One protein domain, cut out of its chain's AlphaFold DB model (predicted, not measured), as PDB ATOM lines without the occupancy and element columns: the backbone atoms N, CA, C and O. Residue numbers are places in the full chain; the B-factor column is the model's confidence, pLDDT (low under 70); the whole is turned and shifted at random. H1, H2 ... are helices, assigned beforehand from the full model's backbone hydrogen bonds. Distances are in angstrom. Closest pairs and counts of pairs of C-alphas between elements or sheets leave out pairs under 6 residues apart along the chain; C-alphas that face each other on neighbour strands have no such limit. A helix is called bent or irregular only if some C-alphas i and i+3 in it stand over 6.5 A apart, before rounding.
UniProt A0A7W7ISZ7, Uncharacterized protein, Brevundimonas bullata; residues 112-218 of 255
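What this domain is: This is residues 112 to 218 of the 255 residues of an uncharacterized protein of Brevundimonas bullata (UniProt A0A7W7ISZ7). H1 and the first part of H3 run side by side with the shorter H2 at one end, making a small head from which residues 187 to 218 of H3 stick out as a long straight arm. The 107 printed residues hold three named helices, H1, H2, H3 in chain order, and no named strand: all helix. The whole is extended, radius of gyration of the C-alphas 25.3 A, spanning 87 by 22 by 18 A.

Where its parts are: H1, residues 112 to 134, begins at C-alpha 112 (117.330, 123.423, 134.092) and is 33.0 A long. H2, residues 137 to 151, measures 20.4 A and is irregular: C-alphas 146 and 149 are 7.1 A apart. H3, residues 165 to 218, runs 77.6 A to C-alpha 218 (121.206, 127.424, 184.802); it is neither bent nor irregular, but only just: C-alphas 183 and 186 are 6.3 A apart.

How they stand to each other: H1 and H2 form a helical hairpin, a shallow tilt of 14 degrees, opposite ways; H1 touches H2 with residues 125 to 133 alone, closest C-alphas Ile 132 and Gln 140, 5.6 A. H3 touches H1 with residues 165 to 186 alone, a shallow tilt of 31 degrees, opposite ways, closest C-alphas Ala 119 and Lys 179, 4.3 A. H2 and H3 are only just apart, closest 8.3 A. Every O i to N i+4 pair is within hydrogen-bond range in H1, 6 of 11 in H2, 48 of 50 in H3.

The domain as a whole: The C-alphas farthest apart, Glu 138 and Ala 218, are 87.3 A apart. The printed part has no cut; the link H2 to H3 is long, 13 residues. Confidence is under 70 in 20 residues, among them 150 to 157 and 185 to 190.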
ATOM      1  N   ALA A 112     115.895 123.204 134.323       68.06
ATOM      2  CA  ALA A 112     117.330 123.423 134.092       68.06
ATOM      3  C   ALA A 112     117.823 122.773 132.780       68.06
ATOM      4  O   ALA A 112     118.628 123.350 132.056       68.06
ATOM      5  N   ALA A 113     117.280 121.602 132.418       65.94
ATOM      6  CA  ALA A 113     117.604 120.928 131.160       65.94
ATOM      7  C   ALA A 113     117.149 121.734 129.926       65.94
ATOM      8  O   ALA A 113     117.911 121.884 128.974       65.94
ATOM      9  N   GLU A 114     115.941 122.305 129.956       66.50
ATOM     10  CA  GLU A 114     115.413 123.146 128.871       66.50
ATOM     11  C   GLU A 114     116.177 124.475 128.760       66.50
ATOM     12  O   GLU A 114     116.453 124.942 127.654       66.50
ATOM     13  N   LYS A 115     116.577 125.070 129.894       69.56
ATOM     14  CA  LYS A 115     117.430 126.272 129.926       69.56
ATOM     15  C   LYS A 115     118.833 125.995 129.383       69.56
ATOM     16  O   LYS A 115     119.355 126.811 128.624       69.56
ATOM     17  N   ALA A 116     119.427 124.847 129.709       70.38
ATOM     18  CA  ALA A 116     120.728 124.436 129.184       70.38
ATOM     19  C   ALA A 116     120.685 124.200 127.666       70.38
ATOM     20  O   ALA A 116     121.534 124.720 126.941       70.38
ATOM     21  N   GLN A 117     119.660 123.498 127.175       71.12
ATOM     22  CA  GLN A 117     119.455 123.273 125.741       71.12
ATOM     23  C   GLN A 117     119.241 124.592 124.983       71.12
ATOM     24  O   GLN A 117     119.763 124.790 123.885       71.12
ATOM     25  N   ALA A 118     118.517 125.530 125.590       68.44
ATOM     26  CA  ALA A 118     118.333 126.865 125.048       68.44
ATOM     27  C   ALA A 118     119.609 127.708 125.022       68.44
ATOM     28  O   ALA A 118     119.882 128.386 124.032       68.44
ATOM     29  N   ALA A 119     120.410 127.658 126.088       71.56
ATOM     30  CA  ALA A 119     121.707 128.323 126.130       71.56
ATOM     31  C   ALA A 119     122.657 127.756 125.061       71.56
ATOM     32  O   ALA A 119     123.397 128.508 124.423       71.56
ATOM     33  N   GLU A 120     122.609 126.442 124.822       75.25
ATOM     34  CA  GLU A 120     123.372 125.790 123.760       75.25
ATOM     35  C   GLU A 120     122.932 126.273 122.373       75.25
ATOM     36  O   GLU A 120     123.773 126.721 121.593       75.25
ATOM     37  N   LYS A 121     121.622 126.285 122.091       73.75
ATOM     38  CA  LYS A 121     121.071 126.821 120.836       73.75
ATOM     39  C   LYS A 121     121.422 128.290 120.616       73.75
ATOM     40  O   LYS A 121     121.853 128.655 119.525       73.75
ATOM     41  N   ALA A 122     121.310 129.127 121.647       73.00
ATOM     42  CA  ALA A 122     121.722 130.527 121.576       73.00
ATOM     43  C   ALA A 122     123.226 130.660 121.261       73.00
ATOM     44  O   ALA A 122     123.633 131.511 120.470       73.00
ATOM     45  N   GLY A 123     124.058 129.768 121.809       76.94
ATOM     46  CA  GLY A 123     125.475 129.672 121.465       76.94
ATOM     47  C   GLY A 123     125.735 129.255 120.015       76.94
ATOM     48  O   GLY A 123     126.590 129.849 119.359       76.94
ATOM     49  N   GLN A 124     124.989 128.276 119.502       80.12
ATOM     50  CA  GLN A 124     125.067 127.850 118.100       80.12
ATOM     51  C   GLN A 124     124.639 128.981 117.155       80.12
ATOM     52  O   GLN A 124     125.335 129.260 116.182       80.12
ATOM     53  N   MET A 125     123.565 129.702 117.486       77.81
ATOM     54  CA  MET A 125     123.105 130.875 116.737       77.81
ATOM     55  C   MET A 125     124.169 131.977 116.698       77.81
ATOM     56  O   MET A 125     124.476 132.495 115.626       77.81
ATOM     57  N   ALA A 126     124.804 132.290 117.833       79.12
ATOM     58  CA  ALA A 126     125.907 133.250 117.873       79.12
ATOM     59  C   ALA A 126     127.095 132.823 116.990       79.12
ATOM     60  O   ALA A 126     127.701 133.663 116.322       79.12
ATOM     61  N   ALA A 127     127.423 131.525 116.968       80.69
ATOM     62  CA  ALA A 127     128.499 130.986 116.141       80.69
ATOM     63  C   ALA A 127     128.172 131.069 114.642       80.69
ATOM     64  O   ALA A 127     129.014 131.500 113.855       80.69
ATOM     65  N   VAL A 128     126.943 130.718 114.249       83.44
ATOM     66  CA  VAL A 128     126.486 130.803 112.856       83.44
ATOM     67  C   VAL A 128     126.423 132.255 112.387       83.44
ATOM     68  O   VAL A 128     126.912 132.554 111.305       83.44
ATOM     69  N   LEU A 129     125.916 133.179 113.208       81.88
ATOM     70  CA  LEU A 129     125.922 134.609 112.884       81.88
ATOM     71  C   LEU A 129     127.347 135.158 112.733       81.88
ATOM     72  O   LEU A 129     127.607 135.923 111.807       81.88
ATOM     73  N   GLY A 130     128.286 134.720 113.579       82.06
ATOM     74  CA  GLY A 130     129.706 135.052 113.427       82.06
ATOM     75  C   GLY A 130     130.315 134.496 112.134       82.06
ATOM     76  O   GLY A 130     131.066 135.195 111.457       82.06
ATOM     77  N   ALA A 131     129.951 133.269 111.747       83.38
ATOM     78  CA  ALA A 131     130.372 132.683 110.477       83.38
ATOM     79  C   ALA A 131     129.791 133.452 109.281       83.38
ATOM     80  O   ALA A 131     130.536 133.787 108.364       83.38
ATOM     81  N   ILE A 132     128.502 133.812 109.316       84.12
ATOM     82  CA  ILE A 132     127.855 134.628 108.278       84.12
ATOM     83  C   ILE A 132     128.557 135.982 108.156       84.12
ATOM     84  O   ILE A 132     128.906 136.387 107.055       84.12
ATOM     85  N   GLN A 133     128.845 136.655 109.269       83.31
ATOM     86  CA  GLN A 133     129.538 137.947 109.270       83.31
ATOM     87  C   GLN A 133     130.953 137.875 108.665       83.31
ATOM     88  O   GLN A 133     131.431 138.861 108.108       83.31
ATOM     89  N   SER A 134     131.618 136.717 108.756       83.50
ATOM     90  CA  SER A 134     132.940 136.489 108.156       83.50
ATOM     91  C   SER A 134     132.910 136.232 106.643       83.50
ATOM     92  O   SER A 134     133.959 136.269 105.998       83.50
ATOM     93  N   LEU A 135     131.728 135.985 106.066       85.75
ATOM     94  CA  LEU A 135     131.564 135.805 104.626       85.75
ATOM     95  C   LEU A 135     131.598 137.150 103.884       85.75
ATOM     96  O   LEU A 135     131.223 138.183 104.450       85.75
ATOM     97  N   PRO A 136     131.972 137.152 102.591       83.88
ATOM     98  CA  PRO A 136     131.818 138.321 101.732       83.88
ATOM     99  C   PRO A 136     130.360 138.819 101.724       83.88
ATOM    100  O   PRO A 136     129.460 137.976 101.687       83.88
ATOM    101  N   PRO A 137     130.095 140.142 101.685       78.62
ATOM    102  CA  PRO A 137     128.740 140.713 101.755       78.62
ATOM    103  C   PRO A 137     127.747 140.101 100.760       78.62
ATOM    104  O   PRO A 137     126.586 139.870 101.084       78.62
ATOM    105  N   GLU A 138     128.233 139.760  99.567       81.56
ATOM    106  CA  GLU A 138     127.466 139.127  98.487       81.56
ATOM    107  C   GLU A 138     126.928 137.733  98.863       81.56
ATOM    108  O   GLU A 138     125.896 137.303  98.355       81.56
ATOM    109  N   GLN A 139     127.603 137.028  99.775       83.62
ATOM    110  CA  GLN A 139     127.242 135.685 100.243       83.62
ATOM    111  C   GLN A 139     126.476 135.706 101.573       83.62
ATOM    112  O   GLN A 139     125.835 134.714 101.926       83.62
ATOM    113  N   GLN A 140     126.506 136.826 102.303       83.50
ATOM    114  CA  GLN A 140     125.866 136.954 103.616       83.50
ATOM    115  C   GLN A 140     124.355 136.768 103.539       83.50
ATOM    116  O   GLN A 140     123.788 136.085 104.388       83.50
ATOM    117  N   LEU A 141     123.706 137.321 102.510       82.06
ATOM    118  CA  LEU A 141     122.259 137.190 102.329       82.06
ATOM    119  C   LEU A 141     121.845 135.732 102.106       82.06
ATOM    120  O   LEU A 141     120.940 135.243 102.776       82.06
ATOM    121  N   ALA A 142     122.535 135.034 101.202       84.06
ATOM    122  CA  ALA A 142     122.246 133.635 100.898       84.06
ATOM    123  C   ALA A 142     122.474 132.737 102.124       84.06
ATOM    124  O   ALA A 142     121.636 131.895 102.440       84.06
ATOM    125  N   ALA A 143     123.568 132.962 102.858       83.88
ATOM    126  CA  ALA A 143     123.844 132.236 104.091       83.88
ATOM    127  C   ALA A 143     122.798 132.549 105.175       83.88
ATOM    128  O   ALA A 143     122.247 131.635 105.783       83.88
ATOM    129  N   ALA A 144     122.455 133.819 105.388       79.81
ATOM    130  CA  ALA A 144     121.440 134.211 106.358       79.81
ATOM    131  C   ALA A 144     120.071 133.598 106.038       79.81
ATOM    132  O   ALA A 144     119.450 133.036 106.933       79.81
ATOM    133  N   GLN A 145     119.633 133.616 104.778       80.56
ATOM    134  CA  GLN A 145     118.381 132.979 104.353       80.56
ATOM    135  C   GLN A 145     118.404 131.455 104.526       80.56
ATOM    136  O   GLN A 145     117.389 130.867 104.890       80.56
ATOM    137  N   GLN A 146     119.556 130.812 104.316       83.75
ATOM    138  CA  GLN A 146     119.714 129.372 104.528       83.75
ATOM    139  C   GLN A 146     119.579 128.982 106.007       83.75
ATOM    140  O   GLN A 146     118.999 127.939 106.319       83.75
ATOM    141  N   TYR A 147     120.112 129.801 106.917       77.62
ATOM    142  CA  TYR A 147     120.109 129.503 108.350       77.62
ATOM    143  C   TYR A 147     118.918 130.110 109.110       77.62
ATOM    144  O   TYR A 147     118.597 129.623 110.190       77.62
ATOM    145  N   ALA A 148     118.209 131.098 108.554       70.06
ATOM    146  CA  ALA A 148     117.046 131.737 109.181       70.06
ATOM    147  C   ALA A 148     115.991 130.746 109.713       70.06
ATOM    148  O   ALA A 148     115.603 130.879 110.879       70.06
ATOM    149  N   PRO A 149     115.596 129.693 108.960       71.50
ATOM    150  CA  PRO A 149     114.603 128.733 109.440       71.50
ATOM    151  C   PRO A 149     115.067 127.948 110.671       71.50
ATOM    152  O   PRO A 149     114.243 127.537 111.483       71.50
ATOM    153  N   GLN A 150     116.381 127.747 110.834       68.94
ATOM    154  CA  GLN A 150     116.950 127.039 111.988       68.94
ATOM    155  C   GLN A 150     116.877 127.864 113.278       68.94
ATOM    156  O   GLN A 150     117.000 127.302 114.365       68.94
ATOM    157  N   PHE A 151     116.657 129.175 113.154       63.94
ATOM    158  CA  PHE A 151     116.530 130.122 114.262       63.94
ATOM    159  C   PHE A 151     115.107 130.673 114.409       63.94
ATOM    160  O   PHE A 151     114.899 131.659 115.113       63.94
ATOM    161  N   GLY A 152     114.135 130.089 113.698       60.97
ATOM    162  CA  GLY A 152     112.747 130.555 113.697       60.97
ATOM    163  C   GLY A 152     112.550 131.940 113.072       60.97
ATOM    164  O   GLY A 152     111.536 132.584 113.325       60.97
ATOM    165  N   ILE A 153     113.507 132.408 112.267       64.44
ATOM    166  CA  ILE A 153     113.403 133.658 111.513       64.44
ATOM    167  C   ILE A 153     112.797 133.335 110.147       64.44
ATOM    168  O   ILE A 153     113.258 132.421 109.462       64.44
ATOM    169  N   ASP A 154     111.784 134.096 109.733       67.06
ATOM    170  CA  ASP A 154     111.229 133.979 108.385       67.06
ATOM    171  C   ASP A 154     112.256 134.480 107.348       67.06
ATOM    172  O   ASP A 154     112.568 135.677 107.324       67.06
ATOM    173  N   PRO A 155     112.788 133.602 106.475       66.62
ATOM    174  CA  PRO A 155     113.764 133.997 105.463       66.62
ATOM    175  C   PRO A 155     113.191 134.979 104.434       66.62
ATOM    176  O   PRO A 155     113.951 135.728 103.826       66.62
ATOM    177  N   SER A 156     111.868 135.009 104.248       69.81
ATOM    178  CA  SER A 156     111.180 135.862 103.269       69.81
ATOM    179  C   SER A 156     111.297 137.352 103.604       69.81
ATOM    180  O   SER A 156     111.232 138.197 102.713       69.81
ATOM    181  N   GLY A 157     111.476 137.673 104.889       63.03
ATOM    182  CA  GLY A 157     111.681 139.038 105.377       63.03
ATOM    183  C   GLY A 157     113.141 139.494 105.371       63.03
ATOM    184  O   GLY A 157     113.406 140.668 105.620       63.03
ATOM    185  N   LEU A 158     114.091 138.593 105.093       72.69
ATOM    186  CA  LEU A 158     115.516 138.906 105.078       72.69
ATOM    187  C   LEU A 158     115.933 139.462 103.715       72.69
ATOM    188  O   LEU A 158     116.035 138.734 102.724       72.69
ATOM    189  N   THR A 159     116.227 140.757 103.687       77.25
ATOM    190  CA  THR A 159     116.755 141.479 102.521       77.25
ATOM    191  C   THR A 159     118.173 141.983 102.786       77.25
ATOM    192  O   THR A 159     118.576 142.151 103.939       77.25
ATOM    193  N   ALA A 160     118.928 142.290 101.725       71.56
ATOM    194  CA  ALA A 160     120.273 142.872 101.839       71.56
ATOM    195  C   ALA A 160     120.299 144.189 102.644       71.56
ATOM    196  O   ALA A 160     121.294 144.503 103.286       71.56
ATOM    197  N   GLU A 161     119.195 144.939 102.646       70.06
ATOM    198  CA  GLU A 161     119.049 146.191 103.400       70.06
ATOM    199  C   GLU A 161     118.840 145.945 104.901       70.06
ATOM    200  O   GLU A 161     119.289 146.732 105.732       70.06
ATOM    201  N   THR A 162     118.191 144.835 105.261       68.81
ATOM    202  CA  THR A 162     117.990 144.423 106.663       68.81
ATOM    203  C   THR A 162     119.196 143.675 107.241       68.81
ATOM    204  O   THR A 162     119.476 143.771 108.435       68.81
ATOM    205  N   LEU A 163     119.956 142.979 106.390       72.62
ATOM    206  CA  LEU A 163     121.164 142.223 106.732       72.62
ATOM    207  C   LEU A 163     122.420 143.084 106.586       72.62
ATOM    208  O   LEU A 163     123.328 142.789 105.812       72.62
ATOM    209  N   THR A 164     122.482 144.164 107.359       76.94
ATOM    210  CA  THR A 164     123.722 144.936 107.475       76.94
ATOM    211  C   THR A 164     124.712 144.223 108.405       76.94
ATOM    212  O   THR A 164     124.295 143.528 109.338       76.94
ATOM    213  N   PRO A 165     126.032 144.440 108.246       73.81
ATOM    214  CA  PRO A 165     127.028 143.929 109.190       73.81
ATOM    215  C   PRO A 165     126.753 144.341 110.646       73.81
ATOM    216  O   PRO A 165     127.050 143.592 111.572       73.81
ATOM    217  N   GLN A 166     126.152 145.519 110.845       74.94
ATOM    218  CA  GLN A 166     125.739 146.030 112.154       74.94
ATOM    219  C   GLN A 166     124.523 145.282 112.711       74.94
ATOM    220  O   GLN A 166     124.499 144.969 113.898       74.94
ATOM    221  N   ALA A 167     123.537 144.957 111.869       73.38
ATOM    222  CA  ALA A 167     122.389 144.150 112.273       73.38
ATOM    223  C   ALA A 167     122.819 142.727 112.659       73.38
ATOM    224  O   ALA A 167     122.426 142.234 113.713       73.38
ATOM    225  N   LEU A 168     123.688 142.094 111.861       73.38
ATOM    226  CA  LEU A 168     124.257 140.776 112.166       73.38
ATOM    227  C   LEU A 168     125.019 140.766 113.499       73.38
ATOM    228  O   LEU A 168     124.836 139.851 114.304       73.38
ATOM    229  N   GLU A 169     125.818 141.802 113.766       76.12
ATOM    230  CA  GLU A 169     126.511 141.953 115.049       76.12
ATOM    231  C   GLU A 169     125.526 142.147 116.211       76.12
ATOM    232  O   GLU A 169     125.674 141.521 117.258       76.12
ATOM    233  N   ALA A 170     124.476 142.953 116.026       74.31
ATOM    234  CA  ALA A 170     123.444 143.147 117.041       74.31
ATOM    235  C   ALA A 170     122.726 141.830 117.385       74.31
ATOM    236  O   ALA A 170     122.572 141.508 118.567       74.31
ATOM    237  N   TYR A 171     122.358 141.028 116.381       73.12
ATOM    238  CA  TYR A 171     121.764 139.703 116.595       73.12
ATOM    239  C   TYR A 171     122.726 138.743 117.297       73.12
ATOM    240  O   TYR A 171     122.324 137.997 118.193       73.12
ATOM    241  N   ARG A 172     124.014 138.786 116.947       78.31
ATOM    242  CA  ARG A 172     125.046 137.975 117.599       78.31
ATOM    243  C   ARG A 172     125.214 138.353 119.072       78.31
ATOM    244  O   ARG A 172     125.254 137.462 119.920       78.31
ATOM    245  N   ILE A 173     125.279 139.645 119.397       75.50
ATOM    246  CA  ILE A 173     125.380 140.134 120.782       75.50
ATOM    247  C   ILE A 173     124.152 139.710 121.593       75.50
ATOM    248  O   ILE A 173     124.298 139.249 122.725       75.50
ATOM    249  N   GLN A 174     122.951 139.802 121.016       74.50
ATOM    250  CA  GLN A 174     121.725 139.330 121.667       74.50
ATOM    251  C   GLN A 174     121.773 137.825 121.958       74.50
ATOM    252  O   GLN A 174     121.434 137.408 123.065       74.50
ATOM    253  N   ALA A 175     122.242 137.017 121.005       75.69
ATOM    254  CA  ALA A 175     122.384 135.572 121.178       75.69
ATOM    255  C   ALA A 175     123.385 135.214 122.294       75.69
ATOM    256  O   ALA A 175     123.097 134.367 123.141       75.69
ATOM    257  N   ILE A 176     124.536 135.898 122.343       76.50
ATOM    258  CA  ILE A 176     125.535 135.731 123.412       76.50
ATOM    259  C   ILE A 176     124.945 136.139 124.764       76.50
ATOM    260  O   ILE A 176     125.022 135.373 125.721       76.50
ATOM    261  N   GLY A 177     124.288 137.299 124.835       75.25
ATOM    262  CA  GLY A 177     123.651 137.774 126.061       75.25
ATOM    263  C   GLY A 177     122.572 136.819 126.576       75.25
ATOM    264  O   GLY A 177     122.484 136.584 127.779       75.25
ATOM    265  N   LEU A 178     121.788 136.212 125.678       73.44
ATOM    266  CA  LEU A 178     120.791 135.203 126.034       73.44
ATOM    267  C   LEU A 178     121.444 133.923 126.567       73.44
ATOM    268  O   LEU A 178     121.011 133.402 127.595       73.44
ATOM    269  N   LYS A 179     122.502 133.435 125.909       80.38
ATOM    270  CA  LYS A 179     123.286 132.288 126.384       80.38
ATOM    271  C   LYS A 179     123.845 132.543 127.783       80.38
ATOM    272  O   LYS A 179     123.696 131.694 128.664       80.38
ATOM    273  N   ASP A 180     124.480 133.690 127.995       77.69
ATOM    274  CA  ASP A 180     125.086 134.043 129.279       77.69
ATOM    275  C   ASP A 180     124.010 134.171 130.357       77.69
ATOM    276  O   ASP A 180     124.141 133.607 131.441       77.69
ATOM    277  N   TYR A 181     122.892 134.828 130.046       73.75
ATOM    278  CA  TYR A 181     121.762 134.944 130.960       73.75
ATOM    279  C   TYR A 181     121.224 133.572 131.393       73.75
ATOM    280  O   TYR A 181     121.120 133.309 132.591       73.75
ATOM    281  N   LEU A 182     120.937 132.684 130.437       73.62
ATOM    282  CA  LEU A 182     120.370 131.360 130.712       73.62
ATOM    283  C   LEU A 182     121.362 130.441 131.439       73.62
ATOM    284  O   LEU A 182     120.986 129.760 132.388       73.62
ATOM    285  N   SER A 183     122.639 130.457 131.051       72.50
ATOM    286  CA  SER A 183     123.675 129.621 131.675       72.50
ATOM    287  C   SER A 183     124.092 130.095 133.073       72.50
ATOM    288  O   SER A 183     124.542 129.293 133.896       72.50
ATOM    289  N   HIS A 184     123.936 131.386 133.376       71.25
ATOM    290  CA  HIS A 184     124.224 131.940 134.699       71.25
ATOM    291  C   HIS A 184     123.019 131.963 135.639       71.25
ATOM    292  O   HIS A 184     123.221 132.091 136.849       71.25
ATOM    293  N   GLN A 185     121.795 131.821 135.129       67.62
ATOM    294  CA  GLN A 185     120.598 131.759 135.963       67.62
ATOM    295  C   GLN A 185     120.651 130.564 136.926       67.62
ATOM    296  O   GLN A 185     120.472 130.760 138.127       67.62
ATOM    297  N   ASP A 186     121.017 129.375 136.442       63.31
ATOM    298  CA  ASP A 186     121.121 128.175 137.284       63.31
ATOM    299  C   ASP A 186     122.197 128.331 138.368       63.31
ATOM    300  O   ASP A 186     121.947 128.051 139.537       63.31
ATOM    301  N   ARG A 187     123.366 128.900 138.033       64.69
ATOM    302  CA  ARG A 187     124.414 129.171 139.038       64.69
ATOM    303  C   ARG A 187     123.960 130.163 140.104       64.69
ATOM    304  O   ARG A 187     124.341 130.027 141.261       64.69
ATOM    305  N   ARG A 188     123.172 131.179 139.736       65.25
ATOM    306  CA  ARG A 188     122.631 132.145 140.704       65.25
ATOM    307  C   ARG A 188     121.583 131.505 141.605       65.25
ATOM    308  O   ARG A 188     121.581 131.781 142.800       65.25
ATOM    309  N   GLU A 189     120.719 130.656 141.056       66.25
ATOM    310  CA  GLU A 189     119.721 129.926 141.839       66.25
ATOM    311  C   GLU A 189     120.368 128.902 142.778       66.25
ATOM    312  O   GLU A 189     119.976 128.822 143.942       66.25
ATOM    313  N   ASP A 190     121.393 128.182 142.319       66.88
ATOM    314  CA  ASP A 190     122.149 127.235 143.139       66.88
ATOM    315  C   ASP A 190     122.939 127.938 144.242       66.88
ATOM    316  O   ASP A 190     122.858 127.524 145.400       66.88
ATOM    317  N   ASN A 191     123.615 129.049 143.933       71.81
ATOM    318  CA  ASN A 191     124.272 129.872 144.948       71.81
ATOM    319  C   ASN A 191     123.252 130.397 145.971       71.81
ATOM    320  O   ASN A 191     123.451 130.241 147.168       71.81
ATOM    321  N   ALA A 192     122.096 130.903 145.528       73.25
ATOM    322  CA  ALA A 192     121.047 131.382 146.431       73.25
ATOM    323  C   ALA A 192     120.393 130.264 147.269       73.25
ATOM    324  O   ALA A 192     119.812 130.532 148.327       73.25
ATOM    325  N   ARG A 193     120.419 129.009 146.805       73.25
ATOM    326  CA  ARG A 193     120.016 127.841 147.606       73.25
ATOM    327  C   ARG A 193     121.094 127.486 148.622       73.25
ATOM    328  O   ARG A 193     120.757 127.254 149.781       73.25
ATOM    329  N   GLN A 194     122.361 127.471 148.213       76.31
ATOM    330  CA  GLN A 194     123.492 127.221 149.105       76.31
ATOM    331  C   GLN A 194     123.578 128.274 150.211       76.31
ATOM    332  O   GLN A 194     123.706 127.900 151.372       76.31
ATOM    333  N   ASP A 195     123.393 129.551 149.883       80.25
ATOM    334  CA  ASP A 195     123.368 130.651 150.849       80.25
ATOM    335  C   ASP A 195     122.245 130.465 151.872       80.25
ATOM    336  O   ASP A 195     122.483 130.554 153.073       80.25
ATOM    337  N   ARG A 196     121.035 130.088 151.433       79.62
ATOM    338  CA  ARG A 196     119.918 129.785 152.346       79.62
ATOM    339  C   ARG A 196     120.204 128.594 153.261       79.62
ATOM    340  O   ARG A 196     119.836 128.617 154.435       79.62
ATOM    341  N   VAL A 197     120.855 127.549 152.748       86.94
ATOM    342  CA  VAL A 197     121.266 126.391 153.559       86.94
ATOM    343  C   VAL A 197     122.355 126.791 154.557       86.94
ATOM    344  O   VAL A 197     122.275 126.408 155.725       86.94
ATOM    345  N   ALA A 198     123.334 127.588 154.135       83.50
ATOM    346  CA  ALA A 198     124.395 128.097 154.995       83.50
ATOM    347  C   ALA A 198     123.835 129.012 156.098       83.50
ATOM    348  O   ALA A 198     124.160 128.831 157.270       83.50
ATOM    349  N   GLU A 199     122.926 129.931 155.764       85.38
ATOM    350  CA  GLU A 199     122.226 130.778 156.734       85.38
ATOM    351  C   GLU A 199     121.413 129.951 157.734       85.38
ATOM    352  O   GLU A 199     121.492 130.197 158.939       85.38
ATOM    353  N   ALA A 200     120.687 128.930 157.267       83.06
ATOM    354  CA  ALA A 200     119.941 128.030 158.142       83.06
ATOM    355  C   ALA A 200     120.868 127.261 159.102       83.06
ATOM    356  O   ALA A 200     120.557 127.127 160.288       83.06
ATOM    357  N   GLN A 201     122.034 126.805 158.633       85.38
ATOM    358  CA  GLN A 201     123.038 126.146 159.476       85.38
ATOM    359  C   GLN A 201     123.662 127.105 160.497       85.38
ATOM    360  O   GLN A 201     123.846 126.734 161.661       85.38
ATOM    361  N   ILE A 202     123.947 128.350 160.106       85.25
ATOM    362  CA  ILE A 202     124.447 129.388 161.016       85.25
ATOM    363  C   ILE A 202     123.393 129.704 162.083       85.25
ATOM    364  O   ILE A 202     123.724 129.766 163.269       85.25
ATOM    365  N   ALA A 203     122.124 129.858 161.697       85.75
ATOM    366  CA  ALA A 203     121.021 130.100 162.623       85.75
ATOM    367  C   ALA A 203     120.833 128.931 163.606       85.75
ATOM    368  O   ALA A 203     120.735 129.154 164.816       85.75
ATOM    369  N   ALA A 204     120.875 127.688 163.115       82.62
ATOM    370  CA  ALA A 204     120.817 126.493 163.951       82.62
ATOM    371  C   ALA A 204     121.991 126.443 164.945       82.62
ATOM    372  O   ALA A 204     121.781 126.239 166.141       82.62
ATOM    373  N   THR A 205     123.212 126.727 164.487       85.94
ATOM    374  CA  THR A 205     124.417 126.753 165.334       85.94
ATOM    375  C   THR A 205     124.335 127.842 166.404       85.94
ATOM    376  O   THR A 205     124.644 127.581 167.568       85.94
ATOM    377  N   ARG A 206     123.849 129.044 166.057       83.56
ATOM    378  CA  ARG A 206     123.606 130.124 167.029       83.56
ATOM    379  C   ARG A 206     122.571 129.718 168.077       83.56
ATOM    380  O   ARG A 206     122.801 129.953 169.258       83.56
ATOM    381  N   SER A 207     121.479 129.064 167.675       80.69
ATOM    382  CA  SER A 207     120.445 128.591 168.610       80.69
ATOM    383  C   SER A 207     120.963 127.509 169.572       80.69
ATOM    384  O   SER A 207     120.609 127.483 170.749       80.69
ATOM    385  N   LEU A 208     121.872 126.653 169.102       82.88
ATOM    386  CA  LEU A 208     122.560 125.659 169.925       82.88
ATOM    387  C   LEU A 208     123.535 126.319 170.910       82.88
ATOM    388  O   LEU A 208     123.629 125.891 172.060       82.88
ATOM    389  N   GLY A 209     124.227 127.377 170.481       82.38
ATOM    390  CA  GLY A 209     125.070 128.208 171.344       82.38
ATOM    391  C   GLY A 209     124.277 128.857 172.477       82.38
ATOM    392  O   GLY A 209     124.625 128.676 173.642       82.38
ATOM    393  N   THR A 210     123.153 129.511 172.168       81.75
ATOM    394  CA  THR A 210     122.305 130.148 173.190       81.75
ATOM    395  C   THR A 210     121.675 129.132 174.144       81.75
ATOM    396  O   THR A 210     121.590 129.390 175.344       81.75
ATOM    397  N   GLN A 211     121.300 127.937 173.671       75.94
ATOM    398  CA  GLN A 211     120.851 126.842 174.543       75.94
ATOM    399  C   GLN A 211     121.965 126.325 175.466       75.94
ATOM    400  O   GLN A 211     121.719 126.039 176.643       75.94
ATOM    401  N   ARG A 212     123.202 126.212 174.968       80.38
ATOM    402  CA  ARG A 212     124.365 125.827 175.783       80.38
ATOM    403  C   ARG A 212     124.696 126.883 176.834       80.38
ATOM    404  O   ARG A 212     124.931 126.529 177.982       80.38
ATOM    405  N   GLU A 213     124.638 128.163 176.489       81.75
ATOM    406  CA  GLU A 213     124.822 129.254 177.451       81.75
ATOM    407  C   GLU A 213     123.701 129.292 178.494       81.75
ATOM    408  O   GLU A 213     123.975 129.402 179.687       81.75
ATOM    409  N   ALA A 214     122.444 129.122 178.081       75.50
ATOM    410  CA  ALA A 214     121.309 129.065 178.998       75.50
ATOM    411  C   ALA A 214     121.410 127.874 179.965       75.50
ATOM    412  O   ALA A 214     121.169 128.025 181.164       75.50
ATOM    413  N   SER A 215     121.811 126.697 179.475       79.88
ATOM    414  CA  SER A 215     122.010 125.506 180.311       79.88
ATOM    415  C   SER A 215     123.227 125.629 181.232       79.88
ATOM    416  O   SER A 215     123.127 125.265 182.405       79.88
ATOM    417  N   ALA A 216     124.334 126.212 180.765       78.75
ATOM    418  CA  ALA A 216     125.502 126.510 181.592       78.75
ATOM    419  C   ALA A 216     125.180 127.543 182.684       78.75
ATOM    420  O   ALA A 216     125.518 127.335 183.849       78.75
ATOM    421  N   ASN A 217     124.452 128.612 182.352       79.06
ATOM    422  CA  ASN A 217     123.998 129.612 183.319       79.06
ATOM    423  C   ASN A 217     123.014 129.018 184.332       79.06
ATOM    424  O   ASN A 217     123.120 129.298 185.524       79.06
ATOM    425  N   ALA A 218     122.101 128.142 183.899       75.75
ATOM    426  CA  ALA A 218     121.206 127.424 184.802       75.75
ATOM    427  C   ALA A 218     121.969 126.466 185.735       75.75
ATOM    428  O   ALA A 218     121.663 126.397 186.928       75.75
TER     429      ALA A 218